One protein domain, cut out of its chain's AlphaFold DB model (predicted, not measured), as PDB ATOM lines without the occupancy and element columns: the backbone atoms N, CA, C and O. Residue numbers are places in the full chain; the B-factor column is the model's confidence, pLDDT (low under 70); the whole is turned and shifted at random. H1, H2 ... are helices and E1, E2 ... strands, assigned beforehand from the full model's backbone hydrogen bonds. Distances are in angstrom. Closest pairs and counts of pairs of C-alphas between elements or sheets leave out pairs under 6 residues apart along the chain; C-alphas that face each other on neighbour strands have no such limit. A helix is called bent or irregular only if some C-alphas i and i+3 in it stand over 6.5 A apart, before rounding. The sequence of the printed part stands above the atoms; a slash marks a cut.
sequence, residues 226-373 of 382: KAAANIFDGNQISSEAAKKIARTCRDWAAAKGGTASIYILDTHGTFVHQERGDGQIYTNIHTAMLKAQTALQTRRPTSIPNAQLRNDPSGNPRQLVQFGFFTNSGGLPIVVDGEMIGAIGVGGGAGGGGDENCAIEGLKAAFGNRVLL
ATOM      1  N   LYS A 226      30.620  35.905  45.757       81.00
ATOM      2  CA  LYS A 226      29.776  36.175  46.938       81.00
ATOM      3  C   LYS A 226      28.572  35.232  47.044       81.00
ATOM      4  O   LYS A 226      28.143  34.948  48.153       81.00
ATOM      5  N   ALA A 227      28.039  34.756  45.916       73.81
ATOM      6  CA  ALA A 227      26.932  33.802  45.918       73.81
ATOM      7  C   ALA A 227      27.370  32.452  46.502       73.81
ATOM      8  O   ALA A 227      26.682  31.928  47.369       73.81
ATOM      9  N   ALA A 228      28.555  31.964  46.114       78.56
ATOM     10  CA  ALA A 228      29.146  30.747  46.671       78.56
ATOM     11  C   ALA A 228      29.470  30.863  48.168       78.56
ATOM     12  O   ALA A 228      29.385  29.881  48.880       78.56
ATOM     13  N   ALA A 229      29.778  32.050  48.699       74.50
ATOM     14  CA  ALA A 229      29.984  32.200  50.146       74.50
ATOM     15  C   ALA A 229      28.709  31.931  50.972       74.50
ATOM     16  O   ALA A 229      28.801  31.604  52.153       74.50
ATOM     17  N   ASN A 230      27.532  32.064  50.352       73.25
ATOM     18  CA  ASN A 230      26.238  31.837  50.993       73.25
ATOM     19  C   ASN A 230      25.691  30.420  50.756       73.25
ATOM     20  O   ASN A 230      24.665  30.073  51.339       73.25
ATOM     21  N   ILE A 231      26.342  29.617  49.906       69.31
ATOM     22  CA  ILE A 231      25.956  28.232  49.626       69.31
ATOM     23  C   ILE A 231      27.157  27.310  49.851       69.31
ATOM     24  O   ILE A 231      28.225  27.496  49.289       69.31
ATOM     25  N   PHE A 232      27.011  26.297  50.699       72.69
ATOM     26  CA  PHE A 232      28.141  25.439  51.087       72.69
ATOM     27  C   PHE A 232      28.618  24.485  49.974       72.69
ATOM     28  O   PHE A 232      29.646  23.835  50.141       72.69
ATOM     29  N   ASP A 233      27.896  24.419  48.851       74.38
ATOM     30  CA  ASP A 233      28.243  23.647  47.658       74.38
ATOM     31  C   ASP A 233      28.204  24.555  46.420       74.38
ATOM     32  O   ASP A 233      27.138  24.955  45.950       74.38
ATOM     33  N   GLY A 234      29.386  24.911  45.913       71.69
ATOM     34  CA  GLY A 234      29.534  25.728  44.714       71.69
ATOM     35  C   GLY A 234      29.346  24.946  43.417       71.69
ATOM     36  O   GLY A 234      29.166  25.578  42.384       71.69
ATOM     37  N   ASN A 235      29.332  23.608  43.444       82.88
ATOM     38  CA  ASN A 235      29.325  22.747  42.254       82.88
ATOM     39  C   ASN A 235      27.906  22.543  41.687       82.88
ATOM     40  O   ASN A 235      27.544  21.487  41.169       82.88
ATOM     41  N   GLN A 236      27.101  23.600  41.752       91.25
ATOM     42  CA  GLN A 236      25.800  23.728  41.108       91.25
ATOM     43  C   GLN A 236      25.950  24.554  39.833       91.25
ATOM     44  O   GLN A 236      26.711  25.522  39.806       91.25
ATOM     45  N   ILE A 237      25.207  24.209  38.781       95.19
ATOM     46  CA  ILE A 237      25.223  24.956  37.521       95.19
ATOM     47  C   ILE A 237      24.934  26.451  37.737       95.19
ATOM     48  O   ILE A 237      23.960  26.835  38.385       95.19
ATOM     49  N   SER A 238      25.769  27.316  37.156       94.81
ATOM     50  CA  SER A 238      25.556  28.764  37.214       94.81
ATOM     51  C   SER A 238      24.334  29.176  36.379       94.81
ATOM     52  O   SER A 238      24.050  28.601  35.323       94.81
ATOM     53  N   SER A 239      23.626  30.229  36.801       94.25
ATOM     54  CA  SER A 239      22.508  30.777  36.012       94.25
ATOM     55  C   SER A 239      22.957  31.225  34.613       94.25
ATOM     56  O   SER A 239      22.221  31.060  33.641       94.25
ATOM     57  N   GLU A 240      24.184  31.735  34.475       95.31
ATOM     58  CA  GLU A 240      24.728  32.162  33.183       95.31
ATOM     59  C   GLU A 240      25.003  30.976  32.247       95.31
ATOM     60  O   GLU A 240      24.624  31.020  31.073       95.31
ATOM     61  N   ALA A 241      25.561  29.874  32.762       97.19
ATOM     62  CA  ALA A 241      25.703  28.639  31.994       97.19
ATOM     63  C   ALA A 241      24.333  28.077  31.587       97.19
ATOM     64  O   ALA A 241      24.128  27.748  30.418       97.19
ATOM     65  N   ALA A 242      23.366  28.039  32.512       98.00
ATOM     66  CA  ALA A 242      22.009  27.569  32.235       98.00
ATOM     67  C   ALA A 242      21.323  28.385  31.122       98.00
ATOM     68  O   ALA A 242      20.801  27.813  30.160       98.00
ATOM     69  N   LYS A 243      21.395  29.722  31.182       97.88
ATOM     70  CA  LYS A 243      20.871  30.614  30.132       97.88
ATOM     71  C   LYS A 243      21.574  30.407  28.792       97.88
ATOM     72  O   LYS A 243      20.916  30.477  27.752       97.88
ATOM     73  N   LYS A 244      22.889  30.163  28.787       97.75
ATOM     74  CA  LYS A 244      23.654  29.883  27.562       97.75
ATOM     75  C   LYS A 244      23.183  28.585  26.899       97.75
ATOM     76  O   LYS A 244      22.883  28.607  25.708       97.75
ATOM     77  N   ILE A 245      23.038  27.502  27.669       98.25
ATOM     78  CA  ILE A 245      22.494  26.219  27.184       98.25
ATOM     79  C   ILE A 245      21.100  26.429  26.586       98.25
ATOM     80  O   ILE A 245      20.842  26.020  25.452       98.25
ATOM     81  N   ALA A 246      20.207  27.091  27.334       97.38
ATOM     82  CA  ALA A 246      18.834  27.329  26.907       97.38
ATOM     83  C   ALA A 246      18.776  28.159  25.618       97.38
ATOM     84  O   ALA A 246      18.092  27.775  24.672       97.38
ATOM     85  N   ARG A 247      19.551  29.248  25.535       97.19
ATOM     86  CA  ARG A 247      19.629  30.095  24.338       97.19
ATOM     87  C   ARG A 247      20.044  29.294  23.109       97.19
ATOM     88  O   ARG A 247      19.316  29.313  22.127       97.19
ATOM     89  N   THR A 248      21.138  28.540  23.190       97.25
ATOM     90  CA  THR A 248      21.608  27.725  22.063       97.25
ATOM     91  C   THR A 248      20.598  26.653  21.662       97.25
ATOM     92  O   THR A 248      20.378  26.450  20.473       97.25
ATOM     93  N   CYS A 249      19.956  25.983  22.623       96.00
ATOM     94  CA  CYS A 249      18.909  25.007  22.324       96.00
ATOM     95  C   CYS A 249      17.737  25.672  21.575       96.00
ATOM     96  O   CYS A 249      17.328  25.188  20.520       96.00
ATOM     97  N   ARG A 250      17.244  26.833  22.028       94.19
ATOM     98  CA  ARG A 250      16.192  27.571  21.301       94.19
ATOM     99  C   ARG A 250      16.612  27.959  19.893       94.19
ATOM    100  O   ARG A 250      15.840  27.739  18.967       94.19
ATOM    101  N   ASP A 251      17.815  28.501  19.730       94.75
ATOM    102  CA  ASP A 251      18.319  28.935  18.425       94.75
ATOM    103  C   ASP A 251      18.455  27.731  17.478       94.75
ATOM    104  O   ASP A 251      18.068  27.797  16.310       94.75
ATOM    105  N   TRP A 252      18.914  26.589  17.997       95.00
ATOM    106  CA  TRP A 252      18.966  25.324  17.267       95.00
ATOM    107  C   TRP A 252      17.573  24.829  16.857       95.00
ATOM    108  O   TRP A 252      17.383  24.389  15.721       95.00
ATOM    109  N   ALA A 253      16.588  24.915  17.757       93.12
ATOM    110  CA  ALA A 253      15.210  24.537  17.467       93.12
ATOM    111  C   ALA A 253      14.603  25.453  16.391       93.12
ATOM    112  O   ALA A 253      14.025  24.952  15.424       93.12
ATOM    113  N   ALA A 254      14.806  26.768  16.513       92.25
ATOM    114  CA  ALA A 254      14.335  27.778  15.571       92.25
ATOM    115  C   ALA A 254      14.948  27.593  14.176       92.25
ATOM    116  O   ALA A 254      14.230  27.615  13.177       92.25
ATOM    117  N   ALA A 255      16.251  27.302  14.093       93.31
ATOM    118  CA  ALA A 255      16.934  26.995  12.834       93.31
ATOM    119  C   ALA A 255      16.375  25.747  12.122       93.31
ATOM    120  O   ALA A 255      16.596  25.555  10.928       93.31
ATOM    121  N   LYS A 256      15.635  24.895  12.842       92.81
ATOM    122  CA  LYS A 256      14.930  23.720  12.311       92.81
ATOM    123  C   LYS A 256      13.424  23.943  12.150       92.81
ATOM    124  O   LYS A 256      12.684  22.975  12.003       92.81
ATOM    125  N   GLY A 257      12.968  25.196  12.199       88.56
ATOM    126  CA  GLY A 257      11.554  25.558  12.087       88.56
ATOM    127  C   GLY A 257      10.704  25.135  13.290       88.56
ATOM    128  O   GLY A 257       9.485  25.057  13.173       88.56
ATOM    129  N   GLY A 258      11.331  24.822  14.426       89.38
ATOM    130  CA  GLY A 258      10.662  24.412  15.655       89.38
ATOM    131  C   GLY A 258      10.809  25.424  16.793       89.38
ATOM    132  O   GLY A 258      11.471  26.449  16.684       89.38
ATOM    133  N   THR A 259      10.205  25.084  17.923       92.12
ATOM    134  CA  THR A 259      10.297  25.792  19.208       92.12
ATOM    135  C   THR A 259      10.547  24.747  20.298       92.12
ATOM    136  O   THR A 259      10.348  23.553  20.058       92.12
ATOM    137  N   ALA A 260      11.031  25.158  21.467       94.00
ATOM    138  CA  ALA A 260      11.382  24.243  22.547       94.00
ATOM    139  C   ALA A 260      10.978  24.812  23.908       94.00
ATOM    140  O   ALA A 260      11.074  26.013  24.158       94.00
ATOM    141  N   SER A 261      10.556  23.929  24.807       97.06
ATOM    142  CA  SER A 261      10.421  24.210  26.235       97.06
ATOM    143  C   SER A 261      11.587  23.569  26.977       97.06
ATOM    144  O   SER A 261      11.848  22.383  26.792       97.06
ATOM    145  N   ILE A 262      12.302  24.336  27.790       98.25
ATOM    146  CA  ILE A 262      13.564  23.948  28.426       98.25
ATOM    147  C   ILE A 262      13.427  24.095  29.939       98.25
ATOM    148  O   ILE A 262      12.924  25.103  30.434       98.25
ATOM    149  N   TYR A 263      13.894  23.093  30.674       98.56
ATOM    150  CA  TYR A 263      13.915  23.079  32.131       98.56
ATOM    151  C   TYR A 263      15.293  22.619  32.607       98.56
ATOM    152  O   TYR A 263      15.745  21.543  32.222       98.56
ATOM    153  N   ILE A 264      15.967  23.424  33.423       98.75
ATOM    154  CA  ILE A 264      17.305  23.134  33.947       98.75
ATOM    155  C   ILE A 264      17.248  23.123  35.474       98.75
ATOM    156  O   ILE A 264      16.787  24.088  36.089       98.75
ATOM    157  N   LEU A 265      17.718  22.023  36.057       98.25
ATOM    158  CA  LEU A 265      17.827  21.775  37.492       98.25
ATOM    159  C   LEU A 265      19.289  21.847  37.941       98.25
ATOM    160  O   LEU A 265      20.179  21.446  37.186       98.25
ATOM    161  N   ASP A 266      19.518  22.280  39.177       95.25
ATOM    162  CA  ASP A 266      20.774  22.034  39.893       95.25
ATOM    163  C   ASP A 266      20.881  20.570  40.379       95.25
ATOM    164  O   ASP A 266      20.030  19.719  40.095       95.25
ATOM    165  N   THR A 267      21.954  20.252  41.106       92.00
ATOM    166  CA  THR A 267      22.200  18.924  41.697       92.00
ATOM    167  C   THR A 267      21.232  18.561  42.824       92.00
ATOM    168  O   THR A 267      21.067  17.376  43.125       92.00
ATOM    169  N   HIS A 268      20.564  19.548  43.422       90.75
ATOM    170  CA  HIS A 268      19.570  19.370  44.479       90.75
ATOM    171  C   HIS A 268      18.149  19.186  43.929       90.75
ATOM    172  O   HIS A 268      17.224  18.911  44.692       90.75
ATOM    173  N   GLY A 269      17.966  19.300  42.611       92.62
ATOM    174  CA  GLY A 269      16.665  19.176  41.961       92.62
ATOM    175  C   GLY A 269      15.818  20.441  42.032       92.62
ATOM    176  O   GLY A 269      14.610  20.365  41.810       92.62
ATOM    177  N   THR A 270      16.437  21.592  42.299       93.38
ATOM    178  CA  THR A 270      15.778  22.900  42.257       93.38
ATOM    179  C   THR A 270      15.963  23.531  40.883       93.38
ATOM    180  O   THR A 270      16.988  23.346  40.226       93.38
ATOM    181  N   PHE A 271      14.953  24.259  40.404       94.12
ATOM    182  CA  PHE A 271      15.038  24.927  39.109       94.12
ATOM    183  C   PHE A 271      16.068  26.062  39.137       94.12
ATOM    184  O   PHE A 271      16.078  26.893  40.040       94.12
ATOM    185  N   VAL A 272      16.896  26.118  38.097       97.19
ATOM    186  CA  VAL A 272      17.872  27.194  37.864       97.19
ATOM    187  C   VAL A 272      17.430  28.064  36.689       97.19
ATOM    188  O   VAL A 272      17.547  29.288  36.731       97.19
ATOM    189  N   HIS A 273      16.897  27.440  35.634       98.19
ATOM    190  CA  HIS A 273      16.333  28.132  34.475       98.19
ATOM    191  C   HIS A 273      15.150  27.345  33.924       98.19
ATOM    192  O   HIS A 273      15.235  26.134  33.723       98.19
ATOM    193  N   GLN A 274      14.056  28.041  33.647       96.81
ATOM    194  CA  GLN A 274      12.894  27.486  32.973       96.81
ATOM    195  C   GLN A 274      12.500  28.429  31.851       96.81
ATOM    196  O   GLN A 274      12.413  29.640  32.044       96.81
ATOM    197  N   GLU A 275      12.213  27.865  30.687       94.38
ATOM    198  CA  GLU A 275      11.748  28.649  29.567       94.38
ATOM    199  C   GLU A 275      10.771  27.873  28.697       94.38
ATOM    200  O   GLU A 275      11.060  26.768  28.248       94.38
ATOM    201  N   ARG A 276       9.616  28.473  28.423       95.62
ATOM    202  CA  ARG A 276       8.636  27.942  27.479       95.62
ATOM    203  C   ARG A 276       8.704  28.769  26.200       95.62
ATOM    204  O   ARG A 276       8.329  29.936  26.230       95.62
ATOM    205  N   GLY A 277       9.158  28.160  25.107       92.88
ATOM    206  CA  GLY A 277       9.217  28.823  23.808       92.88
ATOM    207  C   GLY A 277       7.843  29.254  23.284       92.88
ATOM    208  O   GLY A 277       6.800  28.717  23.676       92.88
ATOM    209  N   ASP A 278       7.844  30.214  22.363       91.12
ATOM    210  CA  ASP A 278       6.621  30.739  21.754       91.12
ATOM    211  C   ASP A 278       5.832  29.630  21.045       91.12
ATOM    212  O   ASP A 278       6.406  28.708  20.460       91.12
ATOM    213  N   GLY A 279       4.501  29.682  21.152       88.94
ATOM    214  CA  GLY A 279       3.597  28.662  20.604       88.94
ATOM    215  C   GLY A 279       3.572  27.325  21.362       88.94
ATOM    216  O   GLY A 279       2.816  26.431  20.993       88.94
ATOM    217  N   GLN A 280       4.362  27.154  22.428       92.25
ATOM    218  CA  GLN A 280       4.361  25.930  23.238       92.25
ATOM    219  C   GLN A 280       3.266  25.944  24.307       92.25
ATOM    220  O   GLN A 280       3.003  26.971  24.933       92.25
ATOM    221  N   ILE A 281       2.672  24.781  24.573       92.56
ATOM    222  CA  ILE A 281       1.634  24.604  25.598       92.56
ATOM    223  C   ILE A 281       2.225  24.109  26.923       92.56
ATOM    224  O   ILE A 281       3.379  23.681  26.983       92.56
ATOM    225  N   TYR A 282       1.414  24.126  27.983       94.88
ATOM    226  CA  TYR A 282       1.801  23.666  29.323       94.88
ATOM    227  C   TYR A 282       2.468  22.281  29.321       94.88
ATOM    228  O   TYR A 282       3.509  22.092  29.948       94.88
ATOM    229  N   THR A 283       1.927  21.328  28.558       95.06
ATOM    230  CA  THR A 283       2.464  19.961  28.480       95.06
ATOM    231  C   THR A 283       3.935  19.930  28.058       95.06
ATOM    232  O   THR A 283       4.697  19.097  28.544       95.06
ATOM    233  N   ASN A 284       4.384  20.856  27.211       95.12
ATOM    234  CA  ASN A 284       5.760  20.862  26.709       95.12
ATOM    235  C   ASN A 284       6.752  21.253  27.807       95.12
ATOM    236  O   ASN A 284       7.776  20.594  27.976       95.12
ATOM    237  N   ILE A 285       6.424  22.268  28.611       96.69
ATOM    238  CA  ILE A 285       7.282  22.659  29.732       96.69
ATOM    239  C   ILE A 285       7.182  21.685  30.909       96.69
ATOM    240  O   ILE A 285       8.179  21.424  31.582       96.69
ATOM    241  N   HIS A 286       6.012  21.080  31.122       96.81
ATOM    242  CA  HIS A 286       5.841  20.049  32.139       96.81
ATOM    243  C   HIS A 286       6.645  18.784  31.799       96.81
ATOM    244  O   HIS A 286       7.375  18.267  32.637       96.81
ATOM    245  N   THR A 287       6.600  18.318  30.549       96.25
ATOM    246  CA  THR A 287       7.410  17.166  30.123       96.25
ATOM    247  C   THR A 287       8.908  17.474  30.130       96.25
ATOM    248  O   THR A 287       9.687  16.598  30.492       96.25
ATOM    249  N   ALA A 288       9.329  18.707  29.824       98.06
ATOM    250  CA  ALA A 288      10.717  19.138  30.009       98.06
ATOM    251  C   ALA A 288      11.169  18.997  31.476       98.06
ATOM    252  O   ALA A 288      12.220  18.413  31.737       98.06
ATOM    253  N   MET A 289      10.349  19.439  32.438       98.00
ATOM    254  CA  MET A 289      10.612  19.255  33.872       98.00
ATOM    255  C   MET A 289      10.764  17.773  34.242       98.00
ATOM    256  O   MET A 289      11.760  17.391  34.853       98.00
ATOM    257  N   LEU A 290       9.817  16.924  33.824       97.56
ATOM    258  CA  LEU A 290       9.843  15.491  34.141       97.56
ATOM    259  C   LEU A 290      11.068  14.782  33.541       97.56
ATOM    260  O   LEU A 290      11.663  13.914  34.183       97.56
ATOM    261  N   LYS A 291      11.487  15.166  32.328       98.00
ATOM    262  CA  LYS A 291      12.717  14.661  31.698       98.00
ATOM    263  C   LYS A 291      13.965  15.073  32.480       98.00
ATOM    264  O   LYS A 291      14.834  14.232  32.699       98.00
ATOM    265  N   ALA A 292      14.047  16.331  32.924       98.44
ATOM    266  CA  ALA A 292      15.157  16.825  33.741       98.44
ATOM    267  C   ALA A 292      15.241  16.076  35.083       98.44
ATOM    268  O   ALA A 292      16.309  15.604  35.461       98.44
ATOM    269  N   GLN A 293      14.104  15.896  35.767       97.38
ATOM    270  CA  GLN A 293      14.017  15.147  37.026       97.38
ATOM    271  C   GLN A 293      14.409  13.679  36.846       97.38
ATOM    272  O   GLN A 293      15.203  13.152  37.621       97.38
ATOM    273  N   THR A 294      13.917  13.033  35.784       97.19
ATOM    274  CA  THR A 294      14.276  11.646  35.461       97.19
ATOM    275  C   THR A 294      15.780  11.522  35.215       97.19
ATOM    276  O   THR A 294      16.424  10.625  35.760       97.19
ATOM    277  N   ALA A 295      16.367  12.438  34.441       97.88
ATOM    278  CA  ALA A 295      17.803  12.452  34.180       97.88
ATOM    279  C   ALA A 295      18.630  12.688  35.455       97.88
ATOM    280  O   ALA A 295      19.647  12.024  35.658       97.88
ATOM    281  N   LEU A 296      18.167  13.574  36.343       96.25
ATOM    282  CA  LEU A 296      18.793  13.841  37.637       96.25
ATOM    283  C   LEU A 296      18.771  12.606  38.553       96.25
ATOM    284  O   LEU A 296      19.809  12.196  39.069       96.25
ATOM    285  N   GLN A 297      17.603  11.980  38.716       94.50
ATOM    286  CA  GLN A 297      17.404  10.837  39.616       94.50
ATOM    287  C   GLN A 297      18.111   9.568  39.130       94.50
ATOM    288  O   GLN A 297      18.699   8.836  39.928       94.50
ATOM    289  N   THR A 298      18.061   9.302  37.822       93.56
ATOM    290  CA  THR A 298      18.694   8.118  37.218       93.56
ATOM    291  C   THR A 298      20.177   8.323  36.923       93.56
ATOM    292  O   THR A 298      20.883   7.344  36.672       93.56
ATOM    293  N   ARG A 299      20.653   9.579  36.940       93.88
ATOM    294  CA  ARG A 299      21.991  10.001  36.492       93.88
ATOM    295  C   ARG A 299      22.326   9.524  35.077       93.88
ATOM    296  O   ARG A 299      23.480   9.244  34.759       93.88
ATOM    297  N   ARG A 300      21.306   9.398  34.226       94.94
ATOM    298  CA  ARG A 300      21.411   8.891  32.853       94.94
ATOM    299  C   ARG A 300      20.491   9.683  31.919       94.94
ATOM    300  O   ARG A 300      19.444  10.148  32.360       94.94
ATOM    301  N   PRO A 301      20.843   9.831  30.632       97.56
ATOM    302  CA  PRO A 301      19.948  10.405  29.635       97.56
ATOM    303  C   PRO A 301      18.638   9.627  29.545       97.56
ATOM    304  O   PRO A 301      18.654   8.395  29.595       97.56
ATOM    305  N   THR A 302      17.513  10.320  29.365       97.38
ATOM    306  CA  THR A 302      16.193   9.671  29.281       97.38
ATOM    307  C   THR A 302      16.073   8.752  28.066       97.38
ATOM    308  O   THR A 302      15.340   7.767  28.120       97.38
ATOM    309  N   SER A 303      16.860   8.970  27.008       95.69
ATOM    310  CA  SER A 303      16.925   8.071  25.850       95.69
ATOM    311  C   SER A 303      17.413   6.653  26.149       95.69
ATOM    312  O   SER A 303      17.075   5.733  25.399       95.69
ATOM    313  N   ILE A 304      18.155   6.437  27.240       94.88
ATOM    314  CA  ILE A 304      18.581   5.097  27.660       94.88
ATOM    315  C   ILE A 304      17.374   4.255  28.095       94.88
ATOM    316  O   ILE A 304      17.095   3.253  27.428       94.88
ATOM    317  N   PRO A 305      16.610   4.631  29.145       93.12
ATOM    318  CA  PRO A 305      15.403   3.899  29.504       93.12
ATOM    319  C   PRO A 305      14.343   3.944  28.393       93.12
ATOM    320  O   PRO A 305      13.585   2.989  28.257       93.12
ATOM    321  N   ASN A 306      14.321   4.975  27.536       93.56
ATOM    322  CA  ASN A 306      13.468   4.989  26.343       93.56
ATOM    323  C   ASN A 306      13.741   3.803  25.406       93.56
ATOM    324  O   ASN A 306      12.825   3.094  24.996       93.56
ATOM    325  N   ALA A 307      15.014   3.593  25.058       91.81
ATOM    326  CA  ALA A 307      15.432   2.499  24.192       91.81
ATOM    327  C   ALA A 307      15.225   1.144  24.873       91.81
ATOM    328  O   ALA A 307      14.738   0.215  24.236       91.81
ATOM    329  N   GLN A 308      15.512   1.051  26.173       90.12
ATOM    330  CA  GLN A 308      15.263  -0.161  26.954       90.12
ATOM    331  C   GLN A 308      13.782  -0.547  26.963       90.12
ATOM    332  O   GLN A 308      13.488  -1.715  26.772       90.12
ATOM    333  N   LEU A 309      12.854   0.403  27.108       90.50
ATOM    334  CA  LEU A 309      11.414   0.117  27.077       90.50
ATOM    335  C   LEU A 309      10.903  -0.269  25.686       90.50
ATOM    336  O   LEU A 309       9.999  -1.090  25.581       90.50
ATOM    337  N   ARG A 310      11.496   0.256  24.606       89.19
ATOM    338  CA  ARG A 310      11.231  -0.266  23.251       89.19
ATOM    339  C   ARG A 310      11.726  -1.702  23.080       89.19
ATOM    340  O   ARG A 310      11.125  -2.463  22.328       89.19
ATOM    341  N   ASN A 311      12.812  -2.046  23.767       87.50
ATOM    342  CA  ASN A 311      13.398  -3.381  23.755       87.50
ATOM    343  C   ASN A 311      12.797  -4.316  24.810       87.50
ATOM    344  O   ASN A 311      13.131  -5.487  24.832       87.50
ATOM    345  N   ASP A 312      11.992  -3.827  25.739       86.81
ATOM    346  CA  ASP A 312      11.267  -4.655  26.692       86.81
ATOM    347  C   ASP A 312      10.127  -3.830  27.307       86.81
ATOM    348  O   ASP A 312      10.278  -3.231  28.381       86.81
ATOM    349  N   PRO A 313       8.955  -3.793  26.645       88.12
ATOM    350  CA  PRO A 313       7.803  -3.058  27.154       88.12
ATOM    351  C   PRO A 313       7.281  -3.591  28.493       88.12
ATOM    352  O   PRO A 313       6.521  -2.888  29.161       88.12
ATOM    353  N   SER A 314       7.683  -4.797  28.923       86.69
ATOM    354  CA  SER A 314       7.273  -5.337  30.224       86.69
ATOM    355  C   SER A 314       7.864  -4.555  31.400       86.69
ATOM    356  O   SER A 314       7.322  -4.607  32.496       86.69
ATOM    357  N   GLY A 315       8.908  -3.746  31.178       86.62
ATOM    358  CA  GLY A 315       9.432  -2.816  32.180       86.62
ATOM    359  C   GLY A 315       8.571  -1.568  32.420       86.62
ATOM    360  O   GLY A 315       8.863  -0.818  33.354       86.62
ATOM    361  N   ASN A 316       7.536  -1.318  31.607       89.81
ATOM    362  CA  ASN A 316       6.724  -0.096  31.682       89.81
ATOM    363  C   ASN A 316       6.084   0.152  33.058       89.81
ATOM    364  O   ASN A 316       6.246   1.269  33.556       89.81
ATOM    365  N   PRO A 317       5.406  -0.825  33.703       91.75
ATOM    366  CA  PRO A 317       4.803  -0.603  35.017       91.75
ATOM    367  C   PRO A 317       5.834  -0.075  36.019       91.75
ATOM    368  O   PRO A 317       5.606   0.918  36.704       91.75
ATOM    369  N   ARG A 318       7.028  -0.671  36.029       90.00
ATOM    370  CA  ARG A 318       8.105  -0.289  36.943       90.00
ATOM    371  C   ARG A 318       8.674   1.095  36.647       90.00
ATOM    372  O   ARG A 318       8.821   1.908  37.549       90.00
ATOM    373  N   GLN A 319       9.001   1.379  35.389       91.06
ATOM    374  CA  GLN A 319       9.628   2.652  35.023       91.06
ATOM    375  C   GLN A 319       8.654   3.828  35.183       91.06
ATOM    376  O   GLN A 319       9.004   4.841  35.782       91.06
ATOM    377  N   LEU A 320       7.430   3.692  34.669       90.75
ATOM    378  CA  LEU A 320       6.490   4.809  34.556       90.75
ATOM    379  C   LEU A 320       5.584   4.951  35.783       90.75
ATOM    380  O   LEU A 320       5.333   6.068  36.217       90.75
ATOM    381  N   VAL A 321       5.094   3.839  36.342       92.25
ATOM    382  CA  VAL A 321       4.124   3.867  37.453       92.25
ATOM    383  C   VAL A 321       4.835   3.813  38.803       92.25
ATOM    384  O   VAL A 321       4.596   4.675  39.638       92.25
ATOM    385  N   GLN A 322       5.737   2.846  39.014       93.56
ATOM    386  CA  GLN A 322       6.418   2.690  40.309       93.56
ATOM    387  C   GLN A 322       7.416   3.821  40.590       93.56
ATOM    388  O   GLN A 322       7.469   4.330  41.707       93.56
ATOM    389  N   PHE A 323       8.232   4.196  39.599       93.19
ATOM    390  CA  PHE A 323       9.254   5.235  39.771       93.19
ATOM    391  C   PHE A 323       8.830   6.622  39.276       93.19
ATOM    392  O   PHE A 323       9.515   7.597  39.576       93.19
ATOM    393  N   GLY A 324       7.722   6.735  38.536       93.19
ATOM    394  CA  GLY A 324       7.258   8.022  38.010       93.19
ATOM    395  C   GLY A 324       8.179   8.628  36.946       93.19
ATOM    396  O   GLY A 324       8.169   9.842  36.751       93.19
ATOM    397  N   PHE A 325       9.006   7.822  36.272       95.19
ATOM    398  CA  PHE A 325       9.961   8.338  35.297       95.19
ATOM    399  C   PHE A 325       9.295   8.731  33.986       95.19
ATOM    400  O   PHE A 325       8.434   8.031  33.458       95.19
ATOM    401  N   PHE A 326       9.785   9.818  33.394       95.38
ATOM    402  CA  PHE A 326       9.413  10.238  32.052       95.38
ATOM    403  C   PHE A 326      10.551   9.923  31.089       95.38
ATOM    404  O   PHE A 326      11.512  10.675  30.927       95.38
ATOM    405  N   THR A 327      10.445   8.762  30.453       94.25
ATOM    406  CA  THR A 327      11.546   8.164  29.697       94.25
ATOM    407  C   THR A 327      11.678   8.703  28.279       94.25
ATOM    408  O   THR A 327      12.572   8.275  27.573       94.25
ATOM    409  N   ASN A 328      10.839   9.626  27.805       93.62
ATOM    410  CA  ASN A 328      11.009  10.178  26.456       93.62
ATOM    411  C   ASN A 328      12.330  10.952  26.336       93.62
ATOM    412  O   ASN A 328      12.655  11.763  27.208       93.62
ATOM    413  N   SER A 329      13.067  10.731  25.244       95.31
ATOM    414  CA  SER A 329      14.358  11.381  24.976       95.31
ATOM    415  C   SER A 329      14.268  12.907  25.080       95.31
ATOM    416  O   SER A 329      13.264  13.510  24.684       95.31
ATOM    417  N   GLY A 330      15.311  13.537  25.619       96.38
ATOM    418  CA  GLY A 330      15.352  14.988  25.849       96.38
ATOM    419  C   GLY A 330      15.760  15.411  27.255       96.38
ATOM    420  O   GLY A 330      15.903  16.605  27.485       96.38
ATOM    421  N   GLY A 331      15.934  14.472  28.188       98.12
ATOM    422  CA  GLY A 331      16.531  14.724  29.497       98.12
ATOM    423  C   GLY A 331      17.981  14.261  29.530       98.12
ATOM    424  O   GLY A 331      18.248  13.118  29.160       98.12
ATOM    425  N   LEU A 332      18.911  15.108  29.975       98.56
ATOM    426  CA  LEU A 332      20.325  14.763  30.138       98.56
ATOM    427  C   LEU A 332      20.870  15.242  31.491       98.56
ATOM    428  O   LEU A 332      20.619  16.385  31.880       98.56
ATOM    429  N   PRO A 333      21.678  14.417  32.181       97.81
ATOM    430  CA  PRO A 333      22.590  14.899  33.213       97.81
ATOM    431  C   PRO A 333      23.540  15.959  32.636       97.81
ATOM    432  O   PRO A 333      24.059  15.787  31.533       97.81
ATOM    433  N   ILE A 334      23.810  17.023  33.388       98.00
ATOM    434  CA  ILE A 334      24.841  18.010  33.054       98.00
ATOM    435  C   ILE A 334      26.101  17.612  33.811       98.00
ATOM    436  O   ILE A 334      26.220  17.876  35.006       98.00
ATOM    437  N   VAL A 335      27.016  16.934  33.119       95.81
ATOM    438  CA  VAL A 335      28.273  16.436  33.692       95.81
ATOM    439  C   VAL A 335      29.445  17.100  32.984       95.81
ATOM    440  O   VAL A 335      29.614  16.904  31.784       95.81
ATOM    441  N   VAL A 336      30.250  17.870  33.714       94.56
ATOM    442  CA  VAL A 336      31.389  18.639  33.197       94.56
ATOM    443  C   VAL A 336      32.655  18.211  33.929       94.56
ATOM    444  O   VAL A 336      32.666  18.166  35.152       94.56
ATOM    445  N   ASP A 337      33.720  17.869  33.199       91.88
ATOM    446  CA  ASP A 337      34.989  17.379  33.771       91.88
ATOM    447  C   ASP A 337      34.803  16.249  34.811       91.88
ATOM    448  O   ASP A 337      35.491  16.190  35.828       91.88
ATOM    449  N   GLY A 338      33.855  15.343  34.557       90.56
ATOM    450  CA  GLY A 338      33.556  14.220  35.450       90.56
ATOM    451  C   GLY A 338      32.618  14.533  36.613       90.56
ATOM    452  O   GLY A 338      32.228  13.611  37.325       90.56
ATOM    453  N   GLU A 339      32.214  15.788  36.790       91.19
ATOM    454  CA  GLU A 339      31.356  16.224  37.887       91.19
ATOM    455  C   GLU A 339      29.953  16.595  37.398       91.19
ATOM    456  O   GLU A 339      29.782  17.326  36.423       91.19
ATOM    457  N   MET A 340      28.925  16.071  38.067       93.50
ATOM    458  CA  MET A 340      27.534  16.402  37.769       93.50
ATOM    459  C   MET A 340      27.152  17.702  38.469       93.50
ATOM    460  O   MET A 340      27.158  17.741  39.691       93.50
ATOM    461  N   ILE A 341      26.756  18.715  37.699       95.75
ATOM    462  CA  ILE A 341      26.389  20.051  38.207       95.75
ATOM    463  C   ILE A 341      24.901  20.384  38.031       95.75
ATOM    464  O   ILE A 341      24.446  21.463  38.405       95.75
ATOM    465  N   GLY A 342      24.126  19.468  37.445       96.88
ATOM    466  CA  GLY A 342      22.690  19.638  37.248       96.88
ATOM    467  C   GLY A 342      22.093  18.651  36.249       96.88
ATOM    468  O   GLY A 342      22.708  17.641  35.898       96.88
ATOM    469  N   ALA A 343      20.895  18.959  35.763       98.50
ATOM    470  CA  ALA A 343      20.217  18.224  34.697       98.50
ATOM    471  C   ALA A 343      19.423  19.180  33.796       98.50
ATOM    472  O   ALA A 343      18.868  20.169  34.266       98.50
ATOM    473  N   ILE A 344      19.334  18.871  32.505       98.69
ATOM    474  CA  ILE A 344      18.484  19.573  31.539       98.69
ATOM    475  C   ILE A 344      17.384  18.640  31.049       98.69
ATOM    476  O   ILE A 344      17.613  17.451  30.846       98.69
ATOM    477  N   GLY A 345      16.200  19.188  30.812       98.31
ATOM    478  CA  GLY A 345      15.124  18.557  30.073       98.31
ATOM    479  C   GLY A 345      14.581  19.493  29.004       98.31
ATOM    480  O   GLY A 345      14.417  20.690  29.234       98.31
ATOM    481  N   VAL A 346      14.302  18.939  27.827       98.25
ATOM    482  CA  VAL A 346      13.712  19.651  26.689       98.25
ATOM    483  C   VAL A 346      12.431  18.946  26.264       98.25
ATOM    484  O   VAL A 346      12.392  17.718  26.161       98.25
ATOM    485  N   GLY A 347      11.371  19.712  26.032       94.75
ATOM    486  CA  GLY A 347      10.060  19.219  25.629       94.75
ATOM    487  C   GLY A 347       9.435  20.062  24.523       94.75
ATOM    488  O   GLY A 347       9.777  21.230  24.340       94.75
ATOM    489  N   GLY A 348       8.482  19.459  23.814       85.81
ATOM    490  CA  GLY A 348       7.694  20.113  22.768       85.81
ATOM    491  C   GLY A 348       8.172  19.893  21.334       85.81
ATOM    492  O   GLY A 348       7.619  20.509  20.425       85.81
ATOM    493  N   GLY A 349       9.118  18.972  21.120       78.75
ATOM    494  CA  GLY A 349       9.480  18.484  19.794       78.75
ATOM    495  C   GLY A 349      10.426  19.417  19.050       78.75
ATOM    496  O   GLY A 349      10.211  19.671  17.865       78.75
ATOM    497  N   ALA A 350      11.480  19.888  19.719       74.69
ATOM    498  CA  ALA A 350      12.477  20.801  19.166       74.69
ATOM    499  C   ALA A 350      12.957  20.325  17.780       74.69
ATOM    500  O   ALA A 350      13.568  19.263  17.655       74.69
ATOM    501  N   GLY A 351      12.639  21.076  16.721       59.88
ATOM    502  CA  GLY A 351      12.999  20.720  15.343       59.88
ATOM    503  C   GLY A 351      12.419  19.389  14.834       59.88
ATOM    504  O   GLY A 351      13.117  18.669  14.124       59.88
ATOM    505  N   GLY A 352      11.186  19.028  15.216       62.03
ATOM    506  CA  GLY A 352      10.506  17.813  14.738       62.03
ATOM    507  C   GLY A 352      10.797  16.552  15.562       62.03
ATOM    508  O   GLY A 352      10.890  15.462  15.005       62.03
ATOM    509  N   GLY A 353      10.963  16.692  16.883       69.94
ATOM    510  CA  GLY A 353      11.251  15.571  17.800       69.94
ATOM    511  C   GLY A 353      12.717  15.453  18.237       69.94
ATOM    512  O   GLY A 353      13.118  14.441  18.804       69.94
ATOM    513  N   GLY A 354      13.524  16.486  18.004       86.50
ATOM    514  CA  GLY A 354      14.939  16.556  18.360       86.50
ATOM    515  C   GLY A 354      15.234  17.151  19.740       86.50
ATOM    516  O   GLY A 354      16.285  17.766  19.899       86.50
ATOM    517  N   ASP A 355      14.352  16.970  20.730       95.75
ATOM    518  CA  ASP A 355      14.511  17.502  22.099       95.75
ATOM    519  C   ASP A 355      15.903  17.200  22.688       95.75
ATOM    520  O   ASP A 355      16.574  18.073  23.232       95.75
ATOM    521  N   GLU A 356      16.379  15.963  22.527       95.88
ATOM    522  CA  GLU A 356      17.693  15.546  23.026       95.88
ATOM    523  C   GLU A 356      18.852  16.199  22.272       95.88
ATOM    524  O   GLU A 356      19.828  16.611  22.889       95.88
ATOM    525  N   ASN A 357      18.725  16.373  20.954       95.50
ATOM    526  CA  ASN A 357      19.731  17.074  20.155       95.50
ATOM    527  C   ASN A 357      19.805  18.557  20.539       95.50
ATOM    528  O   ASN A 357      20.895  19.105  20.635       95.50
ATOM    529  N   CYS A 358      18.664  19.185  20.822       96.62
ATOM    530  CA  CYS A 358      18.595  20.554  21.330       96.62
ATOM    531  C   CYS A 358      19.395  20.708  22.631       96.62
ATOM    532  O   CYS A 358      20.232  21.604  22.751       96.62
ATOM    533  N   ALA A 359      19.196  19.785  23.578       97.94
ATOM    534  CA  ALA A 359      19.965  19.749  24.815       97.94
ATOM    535  C   ALA A 359      21.461  19.501  24.555       97.94
ATOM    536  O   ALA A 359      22.293  20.224  25.093       97.94
ATOM    537  N   ILE A 360      21.812  18.535  23.698       97.56
ATOM    538  CA  ILE A 360      23.204  18.221  23.337       97.56
ATOM    539  C   ILE A 360      23.918  19.442  22.750       97.56
ATOM    540  O   ILE A 360      25.028  19.754  23.173       97.56
ATOM    541  N   GLU A 361      23.304  20.147  21.803       97.12
ATOM    542  CA  GLU A 361      23.917  21.330  21.193       97.12
ATOM    543  C   GLU A 361      24.045  22.482  22.195       97.12
ATOM    544  O   GLU A 361      25.080  23.148  22.236       97.12
ATOM    545  N   GLY A 362      23.057  22.658  23.082       97.69
ATOM    546  CA  GLY A 362      23.161  23.602  24.194       97.69
ATOM    547  C   GLY A 362      24.333  23.291  25.130       97.69
ATOM    548  O   GLY A 362      25.109  24.184  25.477       97.69
ATOM    549  N   LEU A 363      24.509  22.020  25.491       98.31
ATOM    550  CA  LEU A 363      25.613  21.556  26.329       98.31
ATOM    551  C   LEU A 363      26.976  21.729  25.643       98.31
ATOM    552  O   LEU A 363      27.910  22.237  26.266       98.31
ATOM    553  N   LYS A 364      27.092  21.378  24.356       97.69
ATOM    554  CA  LYS A 364      28.316  21.586  23.563       97.69
ATOM    555  C   LYS A 364      28.699  23.057  23.491       97.69
ATOM    556  O   LYS A 364      29.862  23.393  23.685       97.69
ATOM    557  N   ALA A 365      27.744  23.948  23.235       97.44
ATOM    558  CA  ALA A 365      28.035  25.376  23.165       97.44
ATOM    559  C   ALA A 365      28.448  25.947  24.526       97.44
ATOM    560  O   ALA A 365      29.308  26.830  24.592       97.44
ATOM    561  N   ALA A 366      27.851  25.457  25.615       97.06
ATOM    562  CA  ALA A 366      28.180  25.898  26.962       97.06
ATOM    563  C   ALA A 366      29.579  25.449  27.401       97.06
ATOM    564  O   ALA A 366      30.347  26.291  27.868       97.06
ATOM    565  N   PHE A 367      29.915  24.173  27.191       96.31
ATOM    566  CA  PHE A 367      31.049  23.512  27.847       96.31
ATOM    567  C   PHE A 367      32.102  22.931  26.886       96.31
ATOM    568  O   PHE A 367      33.158  22.480  27.326       96.31
ATOM    569  N   GLY A 368      31.853  22.927  25.577       95.31
ATOM    570  CA  GLY A 368      32.774  22.388  24.576       95.31
ATOM    571  C   GLY A 368      33.019  20.887  24.747       95.31
ATOM    572  O   GLY A 368      32.089  20.102  24.895       95.31
ATOM    573  N   ASN A 369      34.289  20.482  24.739       93.00
ATOM    574  CA  ASN A 369      34.720  19.092  24.927       93.00
ATOM    575  C   ASN A 369      34.721  18.624  26.396       93.00
ATOM    576  O   ASN A 369      35.083  17.483  26.667       93.00
ATOM    577  N   ARG A 370      34.347  19.498  27.337       93.19
ATOM    578  CA  ARG A 370      34.367  19.213  28.779       93.19
ATOM    579  C   ARG A 370      33.110  18.515  29.274       93.19
ATOM    580  O   ARG A 370      33.129  17.926  30.352       93.19
ATOM    581  N   VAL A 371      32.017  18.603  28.516       95.19
ATOM    582  CA  VAL A 371      30.747  17.965  28.873       95.19
ATOM    583  C   VAL A 371      30.703  16.518  28.401       95.19
ATOM    584  O   VAL A 371      31.071  16.203  27.270       95.19
ATOM    585  N   LEU A 372      30.210  15.635  29.265       95.81
ATOM    586  CA  LEU A 372      29.880  14.266  28.895       95.81
ATOM    587  C   LEU A 372      28.568  14.249  28.103       95.81
ATOM    588  O   LEU A 372      27.555  14.787  28.546       95.81
ATOM    589  N   LEU A 373      28.573  13.586  26.949       96.19
ATOM    590  CA  LEU A 373      27.409  13.457  26.075       96.19
ATOM    591  C   LEU A 373      27.105  11.980  25.793       96.19
ATOM    592  O   LEU A 373      28.027  11.159  25.787       96.19
TER     593      LEU A 373
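AT A GLANCE: This is residues 226 to 373 of the 382 residues of an uncharacterized protein of Acidobacteria bacterium (UniProt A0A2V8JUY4). A twisted sheet of four strands makes the core, with the long helix H3 over one face and H2 and H7, which cross steeply, over the other: three layers, helices on both faces of a sheet. Beyond this body H1 lies at one far end, and H4 and H5 lie at the other. The printed part has 148 residues, with seven named helices and four named strands in the order H1 H2 E1 E2 H3 H4 H5 E3 E4 H6 H7. The sheet order is E2 E1 E4 E3, antiparallel throughout, and the class is mixed. The whole is compact, with a radius of gyration of the C-alphas of 14.7 A and spans of 49 by 35 by 29 A.

HOW THE PARTS SIT: Start at H1, residues 226 to 229, which is not on the sheet and is apart from H2, residues 239 to 255. H2 is on the sheet at a height of 9.3 A, with Ala 246 and Ile 262 the closest C-alphas, 6.4 A apart, of H2 and E1, residues 261 to 265. E1 and E2, residues 271 to 276, form a hairpin; find N 262 and O 275 at 2.8 A. H3, residues 282 to 298, is on the opposite face at a height of 6.4 A. H4, residues 303 to 311, is near H3, and is close but not clearly touching H5, residues 313 to 322: the closest C-alphas, of Leu 309 and Gly 315, are 6.2 A apart. E3, residues 331 to 336, and E4, residues 339 to 347, form a hairpin, with N 334 and O 342 at 2.8 A. E4 is also antiparallel to E1, with N 263 and O 345 at 2.8 A; the closest C-alphas of E4 and H3, of Gly 345 and Ala 292, are 4.1 A apart. H6, residues 350 to 353, touches H2 at its residues 252 to 255 alone, closest at C-alphas 351 and 253, 4.9 A. H7, residues 355 to 370, is on the same face as H2 and touches it at a steep tilt of 50 degrees, opposite ways; their closest C-alphas, of Gly 362 and Ile 245, are 4.0 A apart. Every O i to N i+4 pair is within hydrogen-bond range in H2, H3 and H4, against 3 of 6 in H5 and 10 of 12 in H7; H1 and H6 are too short for such a pair.

IN THESE COORDINATES: Find C-alpha 226 at (29.776, 36.175, 46.938), where H1 begins. H2 runs 24.1 A, H3 24.3 A and E4 24.8 A. H5 is irregular, with C-alphas 314 and 317 7.2 A apart. H7, 21.0 A long, is irregular too, with C-alphas 366 and 369 9.7 A apart and a kink of 67 degrees near residue 364; it ends at C-alpha 370, (34.367, 19.213, 28.779).

THE WHOLE: The two C-alphas farthest apart, of Lys 226 and Ser 314, are 50.1 A apart. The printed part has no cut and no long link. Its mean pLDDT is 92.4, and residue 231 and residues 351 to 353 are under 70.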